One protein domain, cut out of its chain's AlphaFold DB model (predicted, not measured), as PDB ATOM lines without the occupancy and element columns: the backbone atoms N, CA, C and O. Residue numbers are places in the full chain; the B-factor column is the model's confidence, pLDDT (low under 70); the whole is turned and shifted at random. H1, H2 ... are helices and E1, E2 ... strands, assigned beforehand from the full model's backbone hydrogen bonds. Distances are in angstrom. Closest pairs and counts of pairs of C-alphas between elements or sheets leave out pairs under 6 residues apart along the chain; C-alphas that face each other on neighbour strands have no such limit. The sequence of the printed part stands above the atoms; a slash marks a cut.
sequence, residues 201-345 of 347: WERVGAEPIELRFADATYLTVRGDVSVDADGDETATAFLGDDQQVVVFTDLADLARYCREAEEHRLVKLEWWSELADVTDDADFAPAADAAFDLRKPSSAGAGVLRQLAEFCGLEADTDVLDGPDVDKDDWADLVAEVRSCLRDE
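What this domain is: This is residues 201 to 345 of the 347 residues of an uncharacterized protein of Jatrophihabitans endophyticus (UniProt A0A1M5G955). A strongly twisted, curled sheet of four strands, E3, E2, E1 and E5, stands between two groups of helices: H2, H4 and H5 on one side, and H6, H7 and H8 on the other. H6 packs on the sheet and H8 packs on H6, while the short strand pair E4 and E6 lies beside E2. The printed part has 145 residues with eight named helices and six named strands, in the order H1 E1 E2 E3 E4 H2 H3 H4 H5 E5 H6 H7 H8 E6. The class is mixed, helices and strands; the larger sheet is mixed, in the order E3, E2, E1, E5, and E4 and E6 are parallel. The whole is compact, with a radius of gyration of the C-alphas of 15.1 A and spans of 45 by 36 by 23 A.

Where its parts are: H1, residues 201 to 204, begins at C-alpha 201 (128.583, 125.001, 162.258). E1, residues 206 to 212, is 19.3 A long; E2, residues 217 to 226, 28.8 A; E3, residues 234 to 238, 12.9 A. E4 is residues 245 to 247. H2, residues 251 to 260, is 14.4 A long. H3 is residues 265 to 268, H4 272 to 277, H5 281 to 284 and E5 291 to 293. H6, residues 299 to 311, begins at C-alpha 299 (112.479, 142.151, 165.194) and is 18.5 A long. H7 is residues 318 to 321. H8, residues 328 to 340, is 18.5 A long. E6, residues 342 to 344, ends at C-alpha 344 (111.154, 118.284, 174.009).

How they stand to each other: E1, E2 and E3 form a meander, each strand the antiparallel neighbour of the one before, with N 209 and O 220 at 2.8 A and N 237 and O 223 at 2.8 A. E5 is parallel to E1, with N 292 and O 210 at 2.8 A. H1, H2 and H5 only graze the sheet. H3 and H6 are on the same face, H3 at a height over the sheet of 7.6 A; H6 and the sheet make two layers, a helix on one face of a sheet. H6 touches H8 with residues 305 to 309 alone, C-alphas 309 and 338 being closest at 6.0 A, at a steep tilt of 39 degrees, the same way. H7 touches H8, with C-alphas 320 and 330 closest at 6.8 A. H2 touches H4, with C-alphas 259 and 276 closest at 4.1 A, and only just about perpendicular at 70.2 degrees. H2 and H8 are apart. Between E4 and E6, N 343 and O 245 are 2.8 A apart. Every O i to N i+4 pair is within hydrogen-bond range in H2, H6 and H8; H4 has 0 of 2, but 3 of 3 O i to N i+3 pairs.

The domain as a whole: The two C-alphas farthest apart, those of Asp 277 and Asp 325, are 44.9 A apart. The printed part has no cut and no long link. The mean pLDDT of the printed part is 92.0, and no printed residue is under 70.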
ATOM      1  N   TRP A 201     129.906 124.506 162.625       90.50
ATOM      2  CA  TRP A 201     128.583 125.001 162.258       90.50
ATOM      3  C   TRP A 201     128.559 125.825 160.972       90.50
ATOM      4  O   TRP A 201     127.703 125.593 160.118       90.50
ATOM      5  N   GLU A 202     129.535 126.712 160.778       84.50
ATOM      6  CA  GLU A 202     129.688 127.453 159.519       84.50
ATOM      7  C   GLU A 202     129.930 126.503 158.345       84.50
ATOM      8  O   GLU A 202     129.304 126.659 157.299       84.50
ATOM      9  N   ARG A 203     130.743 125.456 158.544       81.00
ATOM     10  CA  ARG A 203     130.960 124.410 157.530       81.00
ATOM     11  C   ARG A 203     129.708 123.562 157.296       81.00
ATOM     12  O   ARG A 203     129.390 123.250 156.154       81.00
ATOM     13  N   VAL A 204     128.961 123.242 158.358       89.81
ATOM     14  CA  VAL A 204     127.663 122.547 158.289       89.81
ATOM     15  C   VAL A 204     126.612 123.352 157.516       89.81
ATOM     16  O   VAL A 204     125.707 122.757 156.928       89.81
ATOM     17  N   GLY A 205     126.713 124.684 157.492       89.81
ATOM     18  CA  GLY A 205     125.649 125.555 156.988       89.81
ATOM     19  C   GLY A 205     124.444 125.599 157.934       89.81
ATOM     20  O   GLY A 205     123.297 125.743 157.505       89.81
ATOM     21  N   ALA A 206     124.694 125.420 159.233       94.88
ATOM     22  CA  ALA A 206     123.688 125.442 160.286       94.88
ATOM     23  C   ALA A 206     124.225 126.151 161.527       94.88
ATOM     24  O   ALA A 206     125.415 126.391 161.649       94.88
ATOM     25  N   GLU A 207     123.359 126.455 162.483       96.50
ATOM     26  CA  GLU A 207     123.754 127.054 163.752       96.50
ATOM     27  C   GLU A 207     122.846 126.577 164.898       96.50
ATOM     28  O   GLU A 207     121.623 126.459 164.722       96.50
ATOM     29  N   PRO A 208     123.402 126.321 166.095       98.00
ATOM     30  CA  PRO A 208     122.615 126.168 167.305       98.00
ATOM     31  C   PRO A 208     121.980 127.502 167.687       98.00
ATOM     32  O   PRO A 208     122.637 128.541 167.705       98.00
ATOM     33  N   ILE A 209     120.708 127.468 168.071       98.38
ATOM     34  CA  ILE A 209     119.964 128.644 168.519       98.38
ATOM     35  C   ILE A 209     119.343 128.411 169.894       98.38
ATOM     36  O   ILE A 209     118.994 127.288 170.264       98.38
ATOM     37  N   GLU A 210     119.141 129.498 170.637       98.56
ATOM     38  CA  GLU A 210     118.418 129.490 171.908       98.56
ATOM     39  C   GLU A 210     117.078 130.223 171.768       98.56
ATOM     40  O   GLU A 210     117.027 131.393 171.392       98.56
ATOM     41  N   LEU A 211     115.979 129.566 172.131       98.19
ATOM     42  CA  LEU A 211     114.633 130.132 172.157       98.19
ATOM     43  C   LEU A 211     114.184 130.327 173.610       98.19
ATOM     44  O   LEU A 211     113.970 129.364 174.349       98.19
ATOM     45  N   ARG A 212     114.006 131.580 174.040       97.81
ATOM     46  CA  ARG A 212     113.574 131.910 175.409       97.81
ATOM     47  C   ARG A 212     112.084 132.218 175.452       97.81
ATOM     48  O   ARG A 212     111.648 133.291 175.033       97.81
ATOM     49  N   PHE A 213     111.317 131.315 176.043       96.69
ATOM     50  CA  PHE A 213     109.900 131.489 176.340       96.69
ATOM     51  C   PHE A 213     109.702 132.026 177.768       96.69
ATOM     52  O   PHE A 213     110.648 132.278 178.517       96.69
ATOM     53  N   ALA A 214     108.448 132.265 178.157       93.69
ATOM     54  CA  ALA A 214     108.125 132.794 179.486       93.69
ATOM     55  C   ALA A 214     108.430 131.803 180.622       93.69
ATOM     56  O   ALA A 214     108.691 132.222 181.750       93.69
ATOM     57  N   ASP A 215     108.383 130.511 180.326       92.31
ATOM     58  CA  ASP A 215     108.431 129.408 181.282       92.31
ATOM     59  C   ASP A 215     109.489 128.345 180.954       92.31
ATOM     60  O   ASP A 215     109.724 127.472 181.784       92.31
ATOM     61  N   ALA A 216     110.144 128.434 179.794       95.38
ATOM     62  CA  ALA A 216     111.214 127.533 179.383       95.38
ATOM     63  C   ALA A 216     112.235 128.246 178.487       95.38
ATOM     64  O   ALA A 216     111.908 129.217 177.804       95.38
ATOM     65  N   THR A 217     113.457 127.727 178.477       97.00
ATOM     66  CA  THR A 217     114.476 128.041 177.475       97.00
ATOM     67  C   THR A 217     114.787 126.752 176.739       97.00
ATOM     68  O   THR A 217     115.010 125.731 177.386       97.00
ATOM     69  N   TYR A 218     114.782 126.816 175.414       98.25
ATOM     70  CA  TYR A 218     115.010 125.678 174.542       98.25
ATOM     71  C   TYR A 218     116.213 125.917 173.637       98.25
ATOM     72  O   TYR A 218     116.436 127.036 173.184       98.25
ATOM     73  N   LEU A 219     116.949 124.851 173.356       98.56
ATOM     74  CA  LEU A 219     118.032 124.774 172.392       98.56
ATOM     75  C   LEU A 219     117.568 123.926 171.207       98.56
ATOM     76  O   LEU A 219     116.884 122.919 171.391       98.56
ATOM     77  N   THR A 220     117.926 124.333 169.998       98.44
ATOM     78  CA  THR A 220     117.721 123.566 168.760       98.44
ATOM     79  C   THR A 220     118.749 124.019 167.725       98.44
ATOM     80  O   THR A 220     119.575 124.878 168.025       98.44
ATOM     81  N   VAL A 221     118.714 123.464 166.517       98.25
ATOM     82  CA  VAL A 221     119.576 123.873 165.399       98.25
ATOM     83  C   VAL A 221     118.695 124.344 164.254       98.25
ATOM     84  O   VAL A 221     117.638 123.756 164.014       98.25
ATOM     85  N   ARG A 222     119.124 125.383 163.541       97.25
ATOM     86  CA  ARG A 222     118.551 125.769 162.246       97.25
ATOM     87  C   ARG A 222     119.626 125.775 161.168       97.25
ATOM     88  O   ARG A 222     120.788 125.978 161.486       97.25
ATOM     89  N   GLY A 223     119.245 125.590 159.916       95.81
ATOM     90  CA  GLY A 223     120.149 125.685 158.770       95.81
ATOM     91  C   GLY A 223     119.371 125.771 157.467       95.81
ATOM     92  O   GLY A 223     118.174 125.475 157.445       95.81
ATOM     93  N   ASP A 224     120.029 126.177 156.389       92.00
ATOM     94  CA  ASP A 224     119.380 126.329 155.086       92.00
ATOM     95  C   ASP A 224     119.588 125.068 154.246       92.00
ATOM     96  O   ASP A 224     120.700 124.709 153.877       92.00
ATOM     97  N   VAL A 225     118.494 124.365 153.953       90.69
ATOM     98  CA  VAL A 225     118.523 123.102 153.206       90.69
ATOM     99  C   VAL A 225     117.994 123.310 151.798       90.69
ATOM    100  O   VAL A 225     117.003 124.016 151.605       90.69
ATOM    101  N   SER A 226     118.593 122.630 150.819       86.00
ATOM    102  CA  SER A 226     118.041 122.603 149.463       86.00
ATOM    103  C   SER A 226     116.620 122.015 149.457       86.00
ATOM    104  O   SER A 226     116.315 121.024 150.145       86.00
ATOM    105  N   VAL A 227     115.726 122.653 148.698       84.00
ATOM    106  CA  VAL A 227     114.330 122.227 148.507       84.00
ATOM    107  C   VAL A 227     114.045 121.687 147.110       84.00
ATOM    108  O   VAL A 227     112.992 121.076 146.908       84.00
ATOM    109  N   ASP A 228     114.980 121.834 146.176       81.94
ATOM    110  CA  ASP A 228     114.891 121.268 144.836       81.94
ATOM    111  C   ASP A 228     115.955 120.180 144.599       81.94
ATOM    112  O   ASP A 228     116.751 119.835 145.473       81.94
ATOM    113  N   ALA A 229     115.892 119.540 143.431       73.06
ATOM    114  CA  ALA A 229     116.819 118.466 143.083       73.06
ATOM    115  C   ALA A 229     118.171 118.983 142.569       73.06
ATOM    116  O   ALA A 229     119.116 118.198 142.504       73.06
ATOM    117  N   ASP A 230     118.231 120.252 142.169       73.94
ATOM    118  CA  ASP A 230     119.370 120.854 141.479       73.94
ATOM    119  C   ASP A 230     120.278 121.640 142.453       73.94
ATOM    120  O   ASP A 230     121.426 121.911 142.119       73.94
ATOM    121  N   GLY A 231     119.812 121.921 143.676       70.69
ATOM    122  CA  GLY A 231     120.532 122.688 144.695       70.69
ATOM    123  C   GLY A 231     120.333 124.202 144.612       70.69
ATOM    124  O   GLY A 231     120.992 124.922 145.358       70.69
ATOM    125  N   ASP A 232     119.462 124.693 143.729       75.44
ATOM    126  CA  ASP A 232     119.383 126.120 143.387       75.44
ATOM    127  C   ASP A 232     118.513 126.926 144.371       75.44
ATOM    128  O   ASP A 232     118.743 128.120 144.582       75.44
ATOM    129  N   GLU A 233     117.503 126.291 144.970       83.62
ATOM    130  CA  GLU A 233     116.598 126.893 145.948       83.62
ATOM    131  C   GLU A 233     116.806 126.287 147.342       83.62
ATOM    132  O   GLU A 233     116.764 125.067 147.527       83.62
ATOM    133  N   THR A 234     116.978 127.146 148.350       88.50
ATOM    134  CA  THR A 234     117.101 126.755 149.759       88.50
ATOM    135  C   THR A 234     115.954 127.308 150.598       88.50
ATOM    136  O   THR A 234     115.372 128.350 150.294       88.50
ATOM    137  N   ALA A 235     115.623 126.600 151.678       90.25
ATOM    138  CA  ALA A 235     114.700 127.072 152.703       90.25
ATOM    139  C   ALA A 235     115.265 126.789 154.096       90.25
ATOM    140  O   ALA A 235     115.913 125.761 154.316       90.25
ATOM    141  N   THR A 236     114.962 127.670 155.050       94.69
ATOM    142  CA  THR A 236     115.345 127.462 156.445       94.69
ATOM    143  C   THR A 236     114.615 126.250 157.013       94.69
ATOM    144  O   THR A 236     113.386 126.165 157.006       94.69
ATOM    145  N   ALA A 237     115.391 125.318 157.546       95.75
ATOM    146  CA  ALA A 237     114.927 124.158 158.276       95.75
ATOM    147  C   ALA A 237     115.417 124.191 159.721       95.75
ATOM    148  O   ALA A 237     116.399 124.854 160.054       95.75
ATOM    149  N   PHE A 238     114.743 123.426 160.574       97.56
ATOM    150  CA  PHE A 238     115.142 123.211 161.957       97.56
ATOM    151  C   PHE A 238     115.430 121.734 162.209       97.56
ATOM    152  O   PHE A 238     115.044 120.850 161.436       97.56
ATOM    153  N   LEU A 239     116.116 121.463 163.314       97.06
ATOM    154  CA  LEU A 239     116.304 120.117 163.825       97.06
ATOM    155  C   LEU A 239     114.935 119.508 164.145       97.06
ATOM    156  O   LEU A 239     114.233 119.981 165.032       97.06
ATOM    157  N   GLY A 240     114.544 118.476 163.405       94.94
ATOM    158  CA  GLY A 240     113.222 117.862 163.493       94.94
ATOM    159  C   GLY A 240     112.695 117.404 162.136       94.94
ATOM    160  O   GLY A 240     113.453 117.327 161.168       94.94
ATOM    161  N   ASP A 241     111.417 117.055 162.069       91.00
ATOM    162  CA  ASP A 241     110.746 116.632 160.833       91.00
ATOM    163  C   ASP A 241     109.919 117.777 160.220       91.00
ATOM    164  O   ASP A 241     109.940 118.896 160.721       91.00
ATOM    165  N   ASP A 242     109.193 117.511 159.127       80.00
ATOM    166  CA  ASP A 242     108.424 118.528 158.388       80.00
ATOM    167  C   ASP A 242     107.253 119.151 159.199       80.00
ATOM    168  O   ASP A 242     106.515 119.978 158.668       80.00
ATOM    169  N   GLN A 243     107.003 118.725 160.445       86.62
ATOM    170  CA  GLN A 243     105.912 119.233 161.290       86.62
ATOM    171  C   GLN A 243     106.336 119.569 162.720       86.62
ATOM    172  O   GLN A 243     105.600 120.268 163.419       86.62
ATOM    173  N   GLN A 244     107.466 119.040 163.190       94.62
ATOM    174  CA  GLN A 244     107.917 119.215 164.564       94.62
ATOM    175  C   GLN A 244     109.379 119.626 164.633       94.62
ATOM    176  O   GLN A 244     110.236 119.005 164.012       94.62
ATOM    177  N   VAL A 245     109.665 120.603 165.491       97.94
ATOM    178  CA  VAL A 245     111.028 120.975 165.869       97.94
ATOM    179  C   VAL A 245     111.399 120.244 167.148       97.94
ATOM    180  O   VAL A 245     110.723 120.374 168.168       97.94
ATOM    181  N   VAL A 246     112.484 119.487 167.103       97.94
ATOM    182  CA  VAL A 246     113.092 118.882 168.283       97.94
ATOM    183  C   VAL A 246     113.840 119.962 169.057       97.94
ATOM    184  O   VAL A 246     114.638 120.720 168.499       97.94
ATOM    185  N   VAL A 247     113.563 120.037 170.356       98.38
ATOM    186  CA  VAL A 247     114.168 121.003 171.270       98.38
ATOM    187  C   VAL A 247     114.719 120.324 172.515       98.38
ATOM    188  O   VAL A 247     114.241 119.272 172.936       98.38
ATOM    189  N   PHE A 248     115.701 120.975 173.131       98.38
ATOM    190  CA  PHE A 248     116.390 120.495 174.324       98.38
ATOM    191  C   PHE A 248     116.464 121.585 175.383       98.38
ATOM    192  O   PHE A 248     116.503 122.772 175.072       98.38
ATOM    193  N   THR A 249     116.504 121.197 176.649       97.19
ATOM    194  CA  THR A 249     116.739 122.113 177.779       97.19
ATOM    195  C   THR A 249     118.164 122.035 178.322       97.19
ATOM    196  O   THR A 249     118.556 122.881 179.127       97.19
ATOM    197  N   ASP A 250     118.937 121.051 177.860       96.44
ATOM    198  CA  ASP A 250     120.324 120.811 178.232       96.44
ATOM    199  C   ASP A 250     121.215 120.730 176.984       96.44
ATOM    200  O   ASP A 250     120.821 120.190 175.947       96.44
ATOM    201  N   LEU A 251     122.418 121.300 177.086       97.12
ATOM    202  CA  LEU A 251     123.372 121.364 175.981       97.12
ATOM    203  C   LEU A 251     123.942 119.985 175.622       97.12
ATOM    204  O   LEU A 251     124.125 119.697 174.442       97.12
ATOM    205  N   ALA A 252     124.187 119.123 176.611       96.81
ATOM    206  CA  ALA A 252     124.748 117.798 176.370       96.81
ATOM    207  C   ALA A 252     123.748 116.896 175.631       96.81
ATOM    208  O   ALA A 252     124.143 116.094 174.784       96.81
ATOM    209  N   ASP A 253     122.447 117.052 175.897       97.75
ATOM    210  CA  ASP A 253     121.404 116.343 175.151       97.75
ATOM    211  C   ASP A 253     121.314 116.809 173.693       97.75
ATOM    212  O   ASP A 253     121.226 115.961 172.800       97.75
ATOM    213  N   LEU A 254     121.409 118.121 173.439       97.75
ATOM    214  CA  LEU A 254     121.494 118.650 172.075       97.75
ATOM    215  C   LEU A 254     122.723 118.091 171.345       97.75
ATOM    216  O   LEU A 254     122.596 117.584 170.230       97.75
ATOM    217  N   ALA A 255     123.898 118.167 171.973       97.44
ATOM    218  CA  ALA A 255     125.155 117.722 171.382       97.44
ATOM    219  C   ALA A 255     125.130 116.220 171.067       97.44
ATOM    220  O   ALA A 255     125.471 115.797 169.963       97.44
ATOM    221  N   ARG A 256     124.641 115.400 172.004       97.06
ATOM    222  CA  ARG A 256     124.431 113.962 171.793       97.06
ATOM    223  C   ARG A 256     123.473 113.689 170.635       97.06
ATOM    224  O   ARG A 256     123.772 112.837 169.807       97.06
ATOM    225  N   TYR A 257     122.346 114.399 170.558       96.50
ATOM    226  CA  TYR A 257     121.397 114.207 169.463       96.50
ATOM    227  C   TYR A 257     122.023 114.547 168.108       96.50
ATOM    228  O   TYR A 257     121.906 113.758 167.179       96.50
ATOM    229  N   CYS A 258     122.732 115.672 168.001       96.81
ATOM    230  CA  CYS A 258     123.353 116.096 166.744       96.81
ATOM    231  C   CYS A 258     124.437 115.125 166.244       96.81
ATOM    232  O   CYS A 258     124.606 114.978 165.039       96.81
ATOM    233  N   ARG A 259     125.137 114.435 167.155       96.19
ATOM    234  CA  ARG A 259     126.138 113.407 166.818       96.19
ATOM    235  C   ARG A 259     125.538 112.097 166.308       96.19
ATOM    236  O   ARG A 259     126.201 111.378 165.572       96.19
ATOM    237  N   GLU A 260     124.338 111.741 166.767       94.00
ATOM    238  CA  GLU A 260     123.798 110.379 166.625       94.00
ATOM    239  C   GLU A 260     122.551 110.288 165.740       94.00
ATOM    240  O   GLU A 260     122.259 109.221 165.197       94.00
ATOM    241  N   ALA A 261     121.757 111.355 165.647       89.69
ATOM    242  CA  ALA A 261     120.454 111.294 165.008       89.69
ATOM    243  C   ALA A 261     120.563 111.350 163.480       89.69
ATOM    244  O   ALA A 261     121.196 112.233 162.911       89.69
ATOM    245  N   GLU A 262     119.869 110.423 162.821       87.94
ATOM    246  CA  GLU A 262     119.815 110.332 161.355       87.94
ATOM    247  C   GLU A 262     118.417 110.669 160.790       87.94
ATOM    248  O   GLU A 262     118.239 110.837 159.586       87.94
ATOM    249  N   GLU A 263     117.398 110.771 161.649       90.31
ATOM    250  CA  GLU A 263     115.995 110.955 161.253       90.31
ATOM    251  C   GLU A 263     115.504 112.390 161.516       90.31
ATOM    252  O   GLU A 263     114.665 112.627 162.384       90.31
ATOM    253  N   HIS A 264     116.026 113.363 160.764       94.12
ATOM    254  CA  HIS A 264     115.563 114.758 160.794       94.12
ATOM    255  C   HIS A 264     115.929 115.513 159.509       94.12
ATOM    256  O   HIS A 264     116.648 115.007 158.654       94.12
ATOM    257  N   ARG A 265     115.448 116.749 159.342       92.81
ATOM    258  CA  ARG A 265     115.616 117.527 158.109       92.81
ATOM    259  C   ARG A 265     117.064 117.933 157.835       92.81
ATOM    260  O   ARG A 265     117.498 117.862 156.689       92.81
ATOM    261  N   LEU A 266     117.794 118.335 158.876       95.06
ATOM    262  CA  LEU A 266     119.162 118.850 158.747       95.06
ATOM    263  C   LEU A 266     120.213 117.807 158.326       95.06
ATOM    264  O   LEU A 266     121.265 118.208 157.852       95.06
ATOM    265  N   VAL A 267     119.920 116.497 158.364       92.50
ATOM    266  CA  VAL A 267     120.836 115.470 157.808       92.50
ATOM    267  C   VAL A 267     121.048 115.602 156.296       92.50
ATOM    268  O   VAL A 267     121.892 114.923 155.727       92.50
ATOM    269  N   LYS A 268     120.237 116.432 155.627       89.25
ATOM    270  CA  LYS A 268     120.383 116.763 154.206       89.25
ATOM    271  C   LYS A 268     121.494 117.777 153.935       89.25
ATOM    272  O   LYS A 268     121.825 117.970 152.770       89.25
ATOM    273  N   LEU A 269     122.003 118.451 154.965       89.94
ATOM    274  CA  LEU A 269     123.162 119.323 154.830       89.94
ATOM    275  C   LEU A 269     124.393 118.463 154.547       89.94
ATOM    276  O   LEU A 269     124.624 117.469 155.234       89.94
ATOM    277  N   GLU A 270     125.167 118.866 153.544       84.62
ATOM    278  CA  GLU A 270     126.336 118.139 153.028       84.62
ATOM    279  C   GLU A 270     127.335 117.762 154.133       84.62
ATOM    280  O   GLU A 270     127.887 116.666 154.141       84.62
ATOM    281  N   TRP A 271     127.480 118.644 155.122       86.25
ATOM    282  CA  TRP A 271     128.488 118.590 156.180       86.25
ATOM    283  C   TRP A 271     127.946 118.094 157.532       86.25
ATOM    284  O   TRP A 271     128.690 118.045 158.507       86.25
ATOM    285  N   TRP A 272     126.669 117.685 157.621       92.75
ATOM    286  CA  TRP A 272     126.044 117.312 158.902       92.75
ATOM    287  C   TRP A 272     126.788 116.190 159.643       92.75
ATOM    288  O   TRP A 272     126.915 116.229 160.865       92.75
ATOM    289  N   SER A 273     127.300 115.192 158.913       88.88
ATOM    290  CA  SER A 273     127.953 114.023 159.515       88.88
ATOM    291  C   SER A 273     129.227 114.352 160.292       88.88
ATOM    292  O   SER A 273     129.610 113.568 161.156       88.88
ATOM    293  N   GLU A 274     129.870 115.494 160.034       88.12
ATOM    294  CA  GLU A 274     131.065 115.908 160.781       88.12
ATOM    295  C   GLU A 274     130.785 116.168 162.264       88.12
ATOM    296  O   GLU A 274     131.685 116.053 163.095       88.12
ATOM    297  N   LEU A 275     129.532 116.474 162.626       93.19
ATOM    298  CA  LEU A 275     129.155 116.700 164.020       93.19
ATOM    299  C   LEU A 275     129.437 115.475 164.898       93.19
ATOM    300  O   LEU A 275     129.695 115.648 166.087       93.19
ATOM    301  N   ALA A 276     129.446 114.263 164.325       92.31
ATOM    302  CA  ALA A 276     129.768 113.020 165.026       92.31
ATOM    303  C   ALA A 276     131.192 113.002 165.616       92.31
ATOM    304  O   ALA A 276     131.410 112.369 166.652       92.31
ATOM    305  N   ASP A 277     132.132 113.721 164.997       88.06
ATOM    306  CA  ASP A 277     133.535 113.780 165.418       88.06
ATOM    307  C   ASP A 277     133.810 114.907 166.432       88.06
ATOM    308  O   ASP A 277     134.874 114.951 167.057       88.06
ATOM    309  N   VAL A 278     132.847 115.810 166.654       88.31
ATOM    310  CA  VAL A 278     132.985 116.929 167.598       88.31
ATOM    311  C   VAL A 278     132.842 116.418 169.026       88.31
ATOM    312  O   VAL A 278     131.762 116.012 169.452       88.31
ATOM    313  N   THR A 279     133.921 116.452 169.805       88.62
ATOM    314  CA  THR A 279     133.939 115.855 171.154       88.62
ATOM    315  C   THR A 279     133.583 116.817 172.286       88.62
ATOM    316  O   THR A 279     133.123 116.350 173.329       88.62
ATOM    317  N   ASP A 280     133.757 118.128 172.102       89.69
ATOM    318  CA  ASP A 280     133.392 119.128 173.108       89.69
ATOM    319  C   ASP A 280     131.929 119.557 172.927       89.69
ATOM    320  O   ASP A 280     131.503 119.973 171.853       89.69
ATOM    321  N   ASP A 281     131.129 119.448 173.988       94.62
ATOM    322  CA  ASP A 281     129.734 119.902 173.973       94.62
ATOM    323  C   ASP A 281     129.637 121.431 173.883       94.62
ATOM    324  O   ASP A 281     128.618 121.957 173.435       94.62
ATOM    325  N   ALA A 282     130.685 122.157 174.295       91.56
ATOM    326  CA  ALA A 282     130.726 123.611 174.211       91.56
ATOM    327  C   ALA A 282     130.604 124.122 172.766       91.56
ATOM    328  O   ALA A 282     130.038 125.195 172.563       91.56
ATOM    329  N   ASP A 283     131.043 123.336 171.779       90.56
ATOM    330  CA  ASP A 283     130.927 123.681 170.360       90.56
ATOM    331  C   ASP A 283     129.469 123.706 169.883       90.56
ATOM    332  O   ASP A 283     129.157 124.361 168.899       90.56
ATOM    333  N   PHE A 284     128.542 123.051 170.590       96.31
ATOM    334  CA  PHE A 284     127.107 123.043 170.274       96.31
ATOM    335  C   PHE A 284     126.350 124.210 170.931       96.31
ATOM    336  O   PHE A 284     125.126 124.306 170.806       96.31
ATOM    337  N   ALA A 285     127.036 125.077 171.684       95.50
ATOM    338  CA  ALA A 285     126.398 126.187 172.376       95.50
ATOM    339  C   ALA A 285     125.999 127.296 171.385       95.50
ATOM    340  O   ALA A 285     126.827 127.712 170.573       95.50
ATOM    341  N   PRO A 286     124.774 127.846 171.474       95.62
ATOM    342  CA  PRO A 286     124.385 128.982 170.647       95.62
ATOM    343  C   PRO A 286     125.299 130.190 170.851       95.62
ATOM    344  O   PRO A 286     125.628 130.561 171.985       95.62
ATOM    345  N   ALA A 287     125.643 130.855 169.749       89.12
ATOM    346  CA  ALA A 287     126.310 132.147 169.790       89.12
ATOM    347  C   ALA A 287     125.431 133.205 170.487       89.12
ATOM    348  O   ALA A 287     124.209 133.080 170.605       89.12
ATOM    349  N   ALA A 288     126.048 134.284 170.977       83.50
ATOM    350  CA  ALA A 288     125.341 135.298 171.766       83.50
ATOM    351  C   ALA A 288     124.224 136.019 170.982       83.50
ATOM    352  O   ALA A 288     123.246 136.480 171.578       83.50
ATOM    353  N   ASP A 289     124.381 136.135 169.668       86.44
ATOM    354  CA  ASP A 289     123.428 136.697 168.710       86.44
ATOM    355  C   ASP A 289     122.427 135.670 168.155       86.44
ATOM    356  O   ASP A 289     121.383 136.071 167.638       86.44
ATOM    357  N   ALA A 290     122.656 134.374 168.385       94.12
ATOM    358  CA  ALA A 290     121.736 133.271 168.094       94.12
ATOM    359  C   ALA A 290     120.748 132.974 169.250       94.12
ATOM    360  O   ALA A 290     120.117 131.916 169.306       94.12
ATOM    361  N   ALA A 291     120.587 133.913 170.193       96.00
ATOM    362  CA  ALA A 291     119.661 133.803 171.321       96.00
ATOM    363  C   ALA A 291     118.430 134.713 171.154       96.00
ATOM    364  O   ALA A 291     118.497 135.938 171.301       96.00
ATOM    365  N   PHE A 292     117.265 134.107 170.936       97.00
ATOM    366  CA  PHE A 292     116.007 134.791 170.644       97.00
ATOM    367  C   PHE A 292     115.099 134.861 171.879       97.00
ATOM    368  O   PHE A 292     114.591 133.856 172.377       97.00
ATOM    369  N   ASP A 293     114.855 136.077 172.380       96.12
ATOM    370  CA  ASP A 293     113.903 136.315 173.470       96.12
ATOM    371  C   ASP A 293     112.475 136.484 172.942       96.12
ATOM    372  O   ASP A 293     112.120 137.535 172.408       96.12
ATOM    373  N   LEU A 294     111.649 135.452 173.129       96.81
ATOM    374  CA  LEU A 294     110.269 135.403 172.646       96.81
ATOM    375  C   LEU A 294     109.243 135.865 173.688       96.81
ATOM    376  O   LEU A 294     108.039 135.866 173.434       96.81
ATOM    377  N   ARG A 295     109.682 136.321 174.867       95.38
ATOM    378  CA  ARG A 295     108.776 136.795 175.933       95.38
ATOM    379  C   ARG A 295     108.108 138.124 175.599       95.38
ATOM    380  O   ARG A 295     107.153 138.515 176.275       95.38
ATOM    381  N   LYS A 296     108.659 138.866 174.635       93.00
ATOM    382  CA  LYS A 296     108.165 140.167 174.179       93.00
ATOM    383  C   LYS A 296     108.468 140.354 172.690       93.00
ATOM    384  O   LYS A 296     109.501 139.859 172.245       93.00
ATOM    385  N   PRO A 297     107.655 141.149 171.973       94.62
ATOM    386  CA  PRO A 297     107.926 141.475 170.583       94.62
ATOM    387  C   PRO A 297     109.316 142.067 170.359       94.62
ATOM    388  O   PRO A 297     109.747 142.978 171.074       94.62
ATOM    389  N   SER A 298     110.004 141.553 169.345       92.25
ATOM    390  CA  SER A 298     111.278 142.064 168.843       92.25
ATOM    391  C   SER A 298     111.438 141.696 167.369       92.25
ATOM    392  O   SER A 298     110.862 140.709 166.918       92.25
ATOM    393  N   SER A 299     112.234 142.456 166.613       90.94
ATOM    394  CA  SER A 299     112.479 142.151 165.194       90.94
ATOM    395  C   SER A 299     113.162 140.794 165.000       90.94
ATOM    396  O   SER A 299     112.773 140.044 164.112       90.94
ATOM    397  N   ALA A 300     114.128 140.450 165.859       91.25
ATOM    398  CA  ALA A 300     114.804 139.154 165.824       91.25
ATOM    399  C   ALA A 300     113.838 138.002 166.150       91.25
ATOM    400  O   ALA A 300     113.780 137.017 165.421       91.25
ATOM    401  N   GLY A 301     113.020 138.158 167.198       94.75
ATOM    402  CA  GLY A 301     112.007 137.167 167.549       94.75
ATOM    403  C   GLY A 301     110.928 137.014 166.468       94.75
ATOM    404  O   GLY A 301     110.510 135.903 166.176       94.75
ATOM    405  N   ALA A 302     110.519 138.108 165.817       94.50
ATOM    406  CA  ALA A 302     109.597 138.058 164.686       94.50
ATOM    407  C   ALA A 302     110.193 137.267 163.511       94.50
ATOM    408  O   ALA A 302     109.488 136.500 162.867       94.50
ATOM    409  N   GLY A 303     111.489 137.439 163.233       94.12
ATOM    410  CA  GLY A 303     112.198 136.661 162.216       94.12
ATOM    411  C   GLY A 303     112.124 135.159 162.486       94.12
ATOM    412  O   GLY A 303     111.623 134.415 161.647       94.12
ATOM    413  N   VAL A 304     112.544 134.723 163.679       96.38
ATOM    414  CA  VAL A 304     112.561 133.289 164.011       96.38
ATOM    415  C   VAL A 304     111.152 132.692 164.138       96.38
ATOM    416  O   VAL A 304     110.952 131.543 163.762       96.38
ATOM    417  N   LEU A 305     110.149 133.457 164.590       96.56
ATOM    418  CA  LEU A 305     108.755 132.989 164.632       96.56
ATOM    419  C   LEU A 305     108.193 132.714 163.234       96.56
ATOM    420  O   LEU A 305     107.491 131.721 163.069       96.56
ATOM    421  N   ARG A 306     108.518 133.546 162.231       95.50
ATOM    422  CA  ARG A 306     108.129 133.280 160.834       95.50
ATOM    423  C   ARG A 306     108.766 131.996 160.322       95.50
ATOM    424  O   ARG A 306     108.052 131.142 159.816       95.50
ATOM    425  N   GLN A 307     110.076 131.845 160.525       95.56
ATOM    426  CA  GLN A 307     110.812 130.648 160.111       95.56
ATOM    427  C   GLN A 307     110.236 129.380 160.756       95.56
ATOM    428  O   GLN A 307     110.011 128.391 160.070       95.56
ATOM    429  N   LEU A 308     109.949 129.410 162.063       96.31
ATOM    430  CA  LEU A 308     109.350 128.278 162.776       96.31
ATOM    431  C   LEU A 308     107.927 127.975 162.288       96.31
ATOM    432  O   LEU A 308     107.587 126.810 162.106       96.31
ATOM    433  N   ALA A 309     107.100 129.000 162.069       95.31
ATOM    434  CA  ALA A 309     105.737 128.817 161.575       95.31
ATOM    435  C   ALA A 309     105.711 128.235 160.157       95.31
ATOM    436  O   ALA A 309     104.945 127.311 159.896       95.31
ATOM    437  N   GLU A 310     106.577 128.732 159.274       94.38
ATOM    438  CA  GLU A 310     106.750 128.219 157.915       94.38
ATOM    439  C   GLU A 310     107.251 126.773 157.926       94.38
ATOM    440  O   GLU A 310     106.625 125.907 157.314       94.38
ATOM    441  N   PHE A 311     108.316 126.491 158.684       94.75
ATOM    442  CA  PHE A 311     108.888 125.149 158.797       94.75
ATOM    443  C   PHE A 311     107.881 124.126 159.334       94.75
ATOM    444  O   PHE A 311     107.745 123.045 158.772       94.75
ATOM    445  N   CYS A 312     107.143 124.477 160.391       95.31
ATOM    446  CA  CYS A 312     106.119 123.616 160.983       95.31
ATOM    447  C   CYS A 312     104.813 123.560 160.160       95.31
ATOM    448  O   CYS A 312     103.883 122.848 160.546       95.31
ATOM    449  N   GLY A 313     104.696 124.329 159.069       93.31
ATOM    450  CA  GLY A 313     103.487 124.403 158.246       93.31
ATOM    451  C   GLY A 313     102.255 124.916 159.000       93.31
ATOM    452  O   GLY A 313     101.147 124.426 158.770       93.31
ATOM    453  N   LEU A 314     102.443 125.855 159.932       93.06
ATOM    454  CA  LEU A 314     101.357 126.437 160.722       93.06
ATOM    455  C   LEU A 314     100.487 127.353 159.849       93.06
ATOM    456  O   LEU A 314     100.989 128.081 158.997       93.06
ATOM    457  N   GLU A 315      99.175 127.368 160.096       90.00
ATOM    458  CA  GLU A 315      98.233 128.280 159.419       90.00
ATOM    459  C   GLU A 315      98.211 129.683 160.064       90.00
ATOM    460  O   GLU A 315      97.281 130.463 159.844       90.00
ATOM    461  N   ALA A 316      99.226 129.994 160.874       85.38
ATOM    462  CA  ALA A 316      99.353 131.229 161.624       85.38
ATOM    463  C   ALA A 316      99.440 132.456 160.703       85.38
ATOM    464  O   ALA A 316     100.189 132.471 159.722       85.38
ATOM    465  N   ASP A 317      98.725 133.526 161.054       86.62
ATOM    466  CA  ASP A 317      98.858 134.813 160.371       86.62
ATOM    467  C   ASP A 317     100.159 135.491 160.815       86.62
ATOM    468  O   ASP A 317     100.230 136.094 161.886       86.62
ATOM    469  N   THR A 318     101.213 135.360 160.010       89.69
ATOM    470  CA  THR A 318     102.511 135.981 160.303       89.69
ATOM    471  C   THR A 318     102.596 137.446 159.870       89.69
ATOM    472  O   THR A 318     103.516 138.141 160.311       89.69
ATOM    473  N   ASP A 319     101.618 137.959 159.110       88.50
ATOM    474  CA  ASP A 319     101.576 139.363 158.672       88.50
ATOM    475  C   ASP A 319     101.398 140.310 159.876       88.50
ATOM    476  O   ASP A 319     101.798 141.479 159.842       88.50
ATOM    477  N   VAL A 320     100.869 139.801 161.000       85.94
ATOM    478  CA  VAL A 320     100.780 140.526 162.284       85.94
ATOM    479  C   VAL A 320     102.147 141.008 162.792       85.94
ATOM    480  O   VAL A 320     102.227 141.941 163.595       85.94
ATOM    481  N   LEU A 321     103.240 140.410 162.304       88.56
ATOM    482  CA  LEU A 321     104.614 140.744 162.672       88.56
ATOM    483  C   LEU A 321     105.235 141.886 161.847       88.56
ATOM    484  O   LEU A 321     106.347 142.317 162.161       88.56
ATOM    485  N   ASP A 322     104.567 142.376 160.798       81.69
ATOM    486  CA  ASP A 322     105.133 143.359 159.856       81.69
ATOM    487  C   ASP A 322     105.000 144.819 160.327       81.69
ATOM    488  O   ASP A 322     105.529 145.753 159.713       81.69
ATOM    489  N   GLY A 323     104.293 145.033 161.439       75.00
ATOM    490  CA  GLY A 323     104.081 146.345 162.037       75.00
ATOM    491  C   GLY A 323     105.279 146.855 162.857       75.00
ATOM    492  O   GLY A 323     105.979 146.073 163.497       75.00
ATOM    493  N   PRO A 324     105.496 148.186 162.928       71.00
ATOM    494  CA  PRO A 324     106.526 148.777 163.791       71.00
ATOM    495  C   PRO A 324     106.249 148.571 165.290       71.00
ATOM    496  O   PRO A 324     107.178 148.629 166.091       71.00
ATOM    497  N   ASP A 325     104.987 148.325 165.650       82.31
ATOM    498  CA  ASP A 325     104.516 148.007 166.997       82.31
ATOM    499  C   ASP A 325     103.615 146.766 166.908       82.31
ATOM    500  O   ASP A 325     102.406 146.883 166.705       82.31
ATOM    501  N   VAL A 326     104.212 145.578 167.010       87.12
ATOM    502  CA  VAL A 326     103.471 144.307 167.033       87.12
ATOM    503  C   VAL A 326     102.614 144.242 168.300       87.12
ATOM    504  O   VAL A 326     103.109 144.503 169.406       87.12
ATOM    505  N   ASP A 327     101.331 143.908 168.144       92.00
ATOM    506  CA  ASP A 327     100.415 143.756 169.272       92.00
ATOM    507  C   ASP A 327     100.852 142.593 170.180       92.00
ATOM    508  O   ASP A 327     101.407 141.587 169.738       92.00
ATOM    509  N   LYS A 328     100.661 142.750 171.492       90.19
ATOM    510  CA  LYS A 328     101.138 141.763 172.469       90.19
ATOM    511  C   LYS A 328     100.298 140.500 172.497       90.19
ATOM    512  O   LYS A 328     100.854 139.455 172.829       90.19
ATOM    513  N   ASP A 329      99.003 140.620 172.234       92.06
ATOM    514  CA  ASP A 329      98.096 139.483 172.217       92.06
ATOM    515  C   ASP A 329      98.355 138.679 170.934       92.06
ATOM    516  O   ASP A 329      98.615 137.484 171.035       92.06
ATOM    517  N   ASP A 330      98.484 139.348 169.780       92.19
ATOM    518  CA  ASP A 330      98.863 138.700 168.510       92.19
ATOM    519  C   ASP A 330     100.229 137.990 168.613       92.19
ATOM    520  O   ASP A 330     100.391 136.843 168.191       92.19
ATOM    521  N   TRP A 331     101.222 138.631 169.244       94.94
ATOM    522  CA  TRP A 331     102.519 138.004 169.523       94.94
ATOM    523  C   TRP A 331     102.394 136.775 170.424       94.94
ATOM    524  O   TRP A 331     103.028 135.752 170.174       94.94
ATOM    525  N   ALA A 332     101.623 136.881 171.509       94.12
ATOM    526  CA  ALA A 332     101.459 135.792 172.464       94.12
ATOM    527  C   ALA A 332     100.737 134.593 171.837       94.12
ATOM    528  O   ALA A 332     101.123 133.456 172.117       94.12
ATOM    529  N   ASP A 333      99.746 134.845 170.982       94.06
ATOM    530  CA  ASP A 333      99.016 133.817 170.247       94.06
ATOM    531  C   ASP A 333      99.943 133.091 169.261       94.06
ATOM    532  O   ASP A 333     100.021 131.863 169.299       94.06
ATOM    533  N   LEU A 334     100.747 133.823 168.480       94.81
ATOM    534  CA  LEU A 334     101.721 133.214 167.565       94.81
ATOM    535  C   LEU A 334     102.801 132.410 168.308       94.81
ATOM    536  O   LEU A 334     103.145 131.299 167.908       94.81
ATOM    537  N   VAL A 335     103.318 132.938 169.422       96.31
ATOM    538  CA  VAL A 335     104.271 132.213 170.280       96.31
ATOM    539  C   VAL A 335     103.652 130.922 170.817       96.31
ATOM    540  O   VAL A 335     104.339 129.903 170.899       96.31
ATOM    541  N   ALA A 336     102.370 130.938 171.192       94.94
ATOM    542  CA  ALA A 336     101.667 129.750 171.661       94.94
ATOM    543  C   ALA A 336     101.453 128.718 170.543       94.94
ATOM    544  O   ALA A 336     101.565 127.518 170.799       94.94
ATOM    545  N   GLU A 337     101.187 129.170 169.317       95.19
ATOM    546  CA  GLU A 337     101.031 128.297 168.154       95.19
ATOM    547  C   GLU A 337     102.357 127.637 167.765       95.19
ATOM    548  O   GLU A 337     102.427 126.412 167.696       95.19
ATOM    549  N   VAL A 338     103.441 128.411 167.643       95.31
ATOM    550  CA  VAL A 338     104.797 127.880 167.400       95.31
ATOM    551  C   VAL A 338     105.200 126.884 168.480       95.31
ATOM    552  O   VAL A 338     105.731 125.815 168.192       95.31
ATOM    553  N   ARG A 339     104.882 127.179 169.742       95.06
ATOM    554  CA  ARG A 339     105.161 126.263 170.847       95.06
ATOM    555  C   ARG A 339     104.488 124.897 170.680       95.06
ATOM    556  O   ARG A 339     105.002 123.910 171.196       95.06
ATOM    557  N   SER A 340     103.356 124.825 169.981       94.38
ATOM    558  CA  SER A 340     102.643 123.565 169.761       94.38
ATOM    559  C   SER A 340     103.377 122.590 168.832       94.38
ATOM    560  O   SER A 340     103.110 121.391 168.917       94.38
ATOM    561  N   CYS A 341     104.323 123.075 168.016       95.56
ATOM    562  CA  CYS A 341     105.165 122.231 167.164       95.56
ATOM    563  C   CYS A 341     106.541 121.901 167.767       95.56
ATOM    564  O   CYS A 341     107.326 121.200 167.131       95.56
ATOM    565  N   LEU A 342     106.845 122.343 168.995       96.94
ATOM    566  CA  LEU A 342     108.099 121.997 169.671       96.94
ATOM    567  C   LEU A 342     107.967 120.668 170.428       96.94
ATOM    568  O   LEU A 342     107.067 120.498 171.256       96.94
ATOM    569  N   ARG A 343     108.896 119.741 170.184       96.00
ATOM    570  CA  ARG A 343     108.997 118.445 170.862       96.00
ATOM    571  C   ARG A 343     110.256 118.397 171.722       96.00
ATOM    572  O   ARG A 343     111.364 118.364 171.201       96.00
ATOM    573  N   ASP A 344     110.065 118.392 173.035       93.31
ATOM    574  CA  ASP A 344     111.154 118.284 174.009       93.31
ATOM    575  C   ASP A 344     111.645 116.832 174.118       93.31
ATOM    576  O   ASP A 344     110.855 115.939 174.431       93.31
ATOM    577  N   GLU A 345     112.932 116.612 173.848       85.81
ATOM    578  CA  GLU A 345     113.612 115.306 173.915       85.81
ATOM    579  C   GLU A 345     114.667 115.247 175.041       85.81
ATOM    580  O   GLU A 345     115.514 114.350 175.066       85.81
TER     581      GLU A 345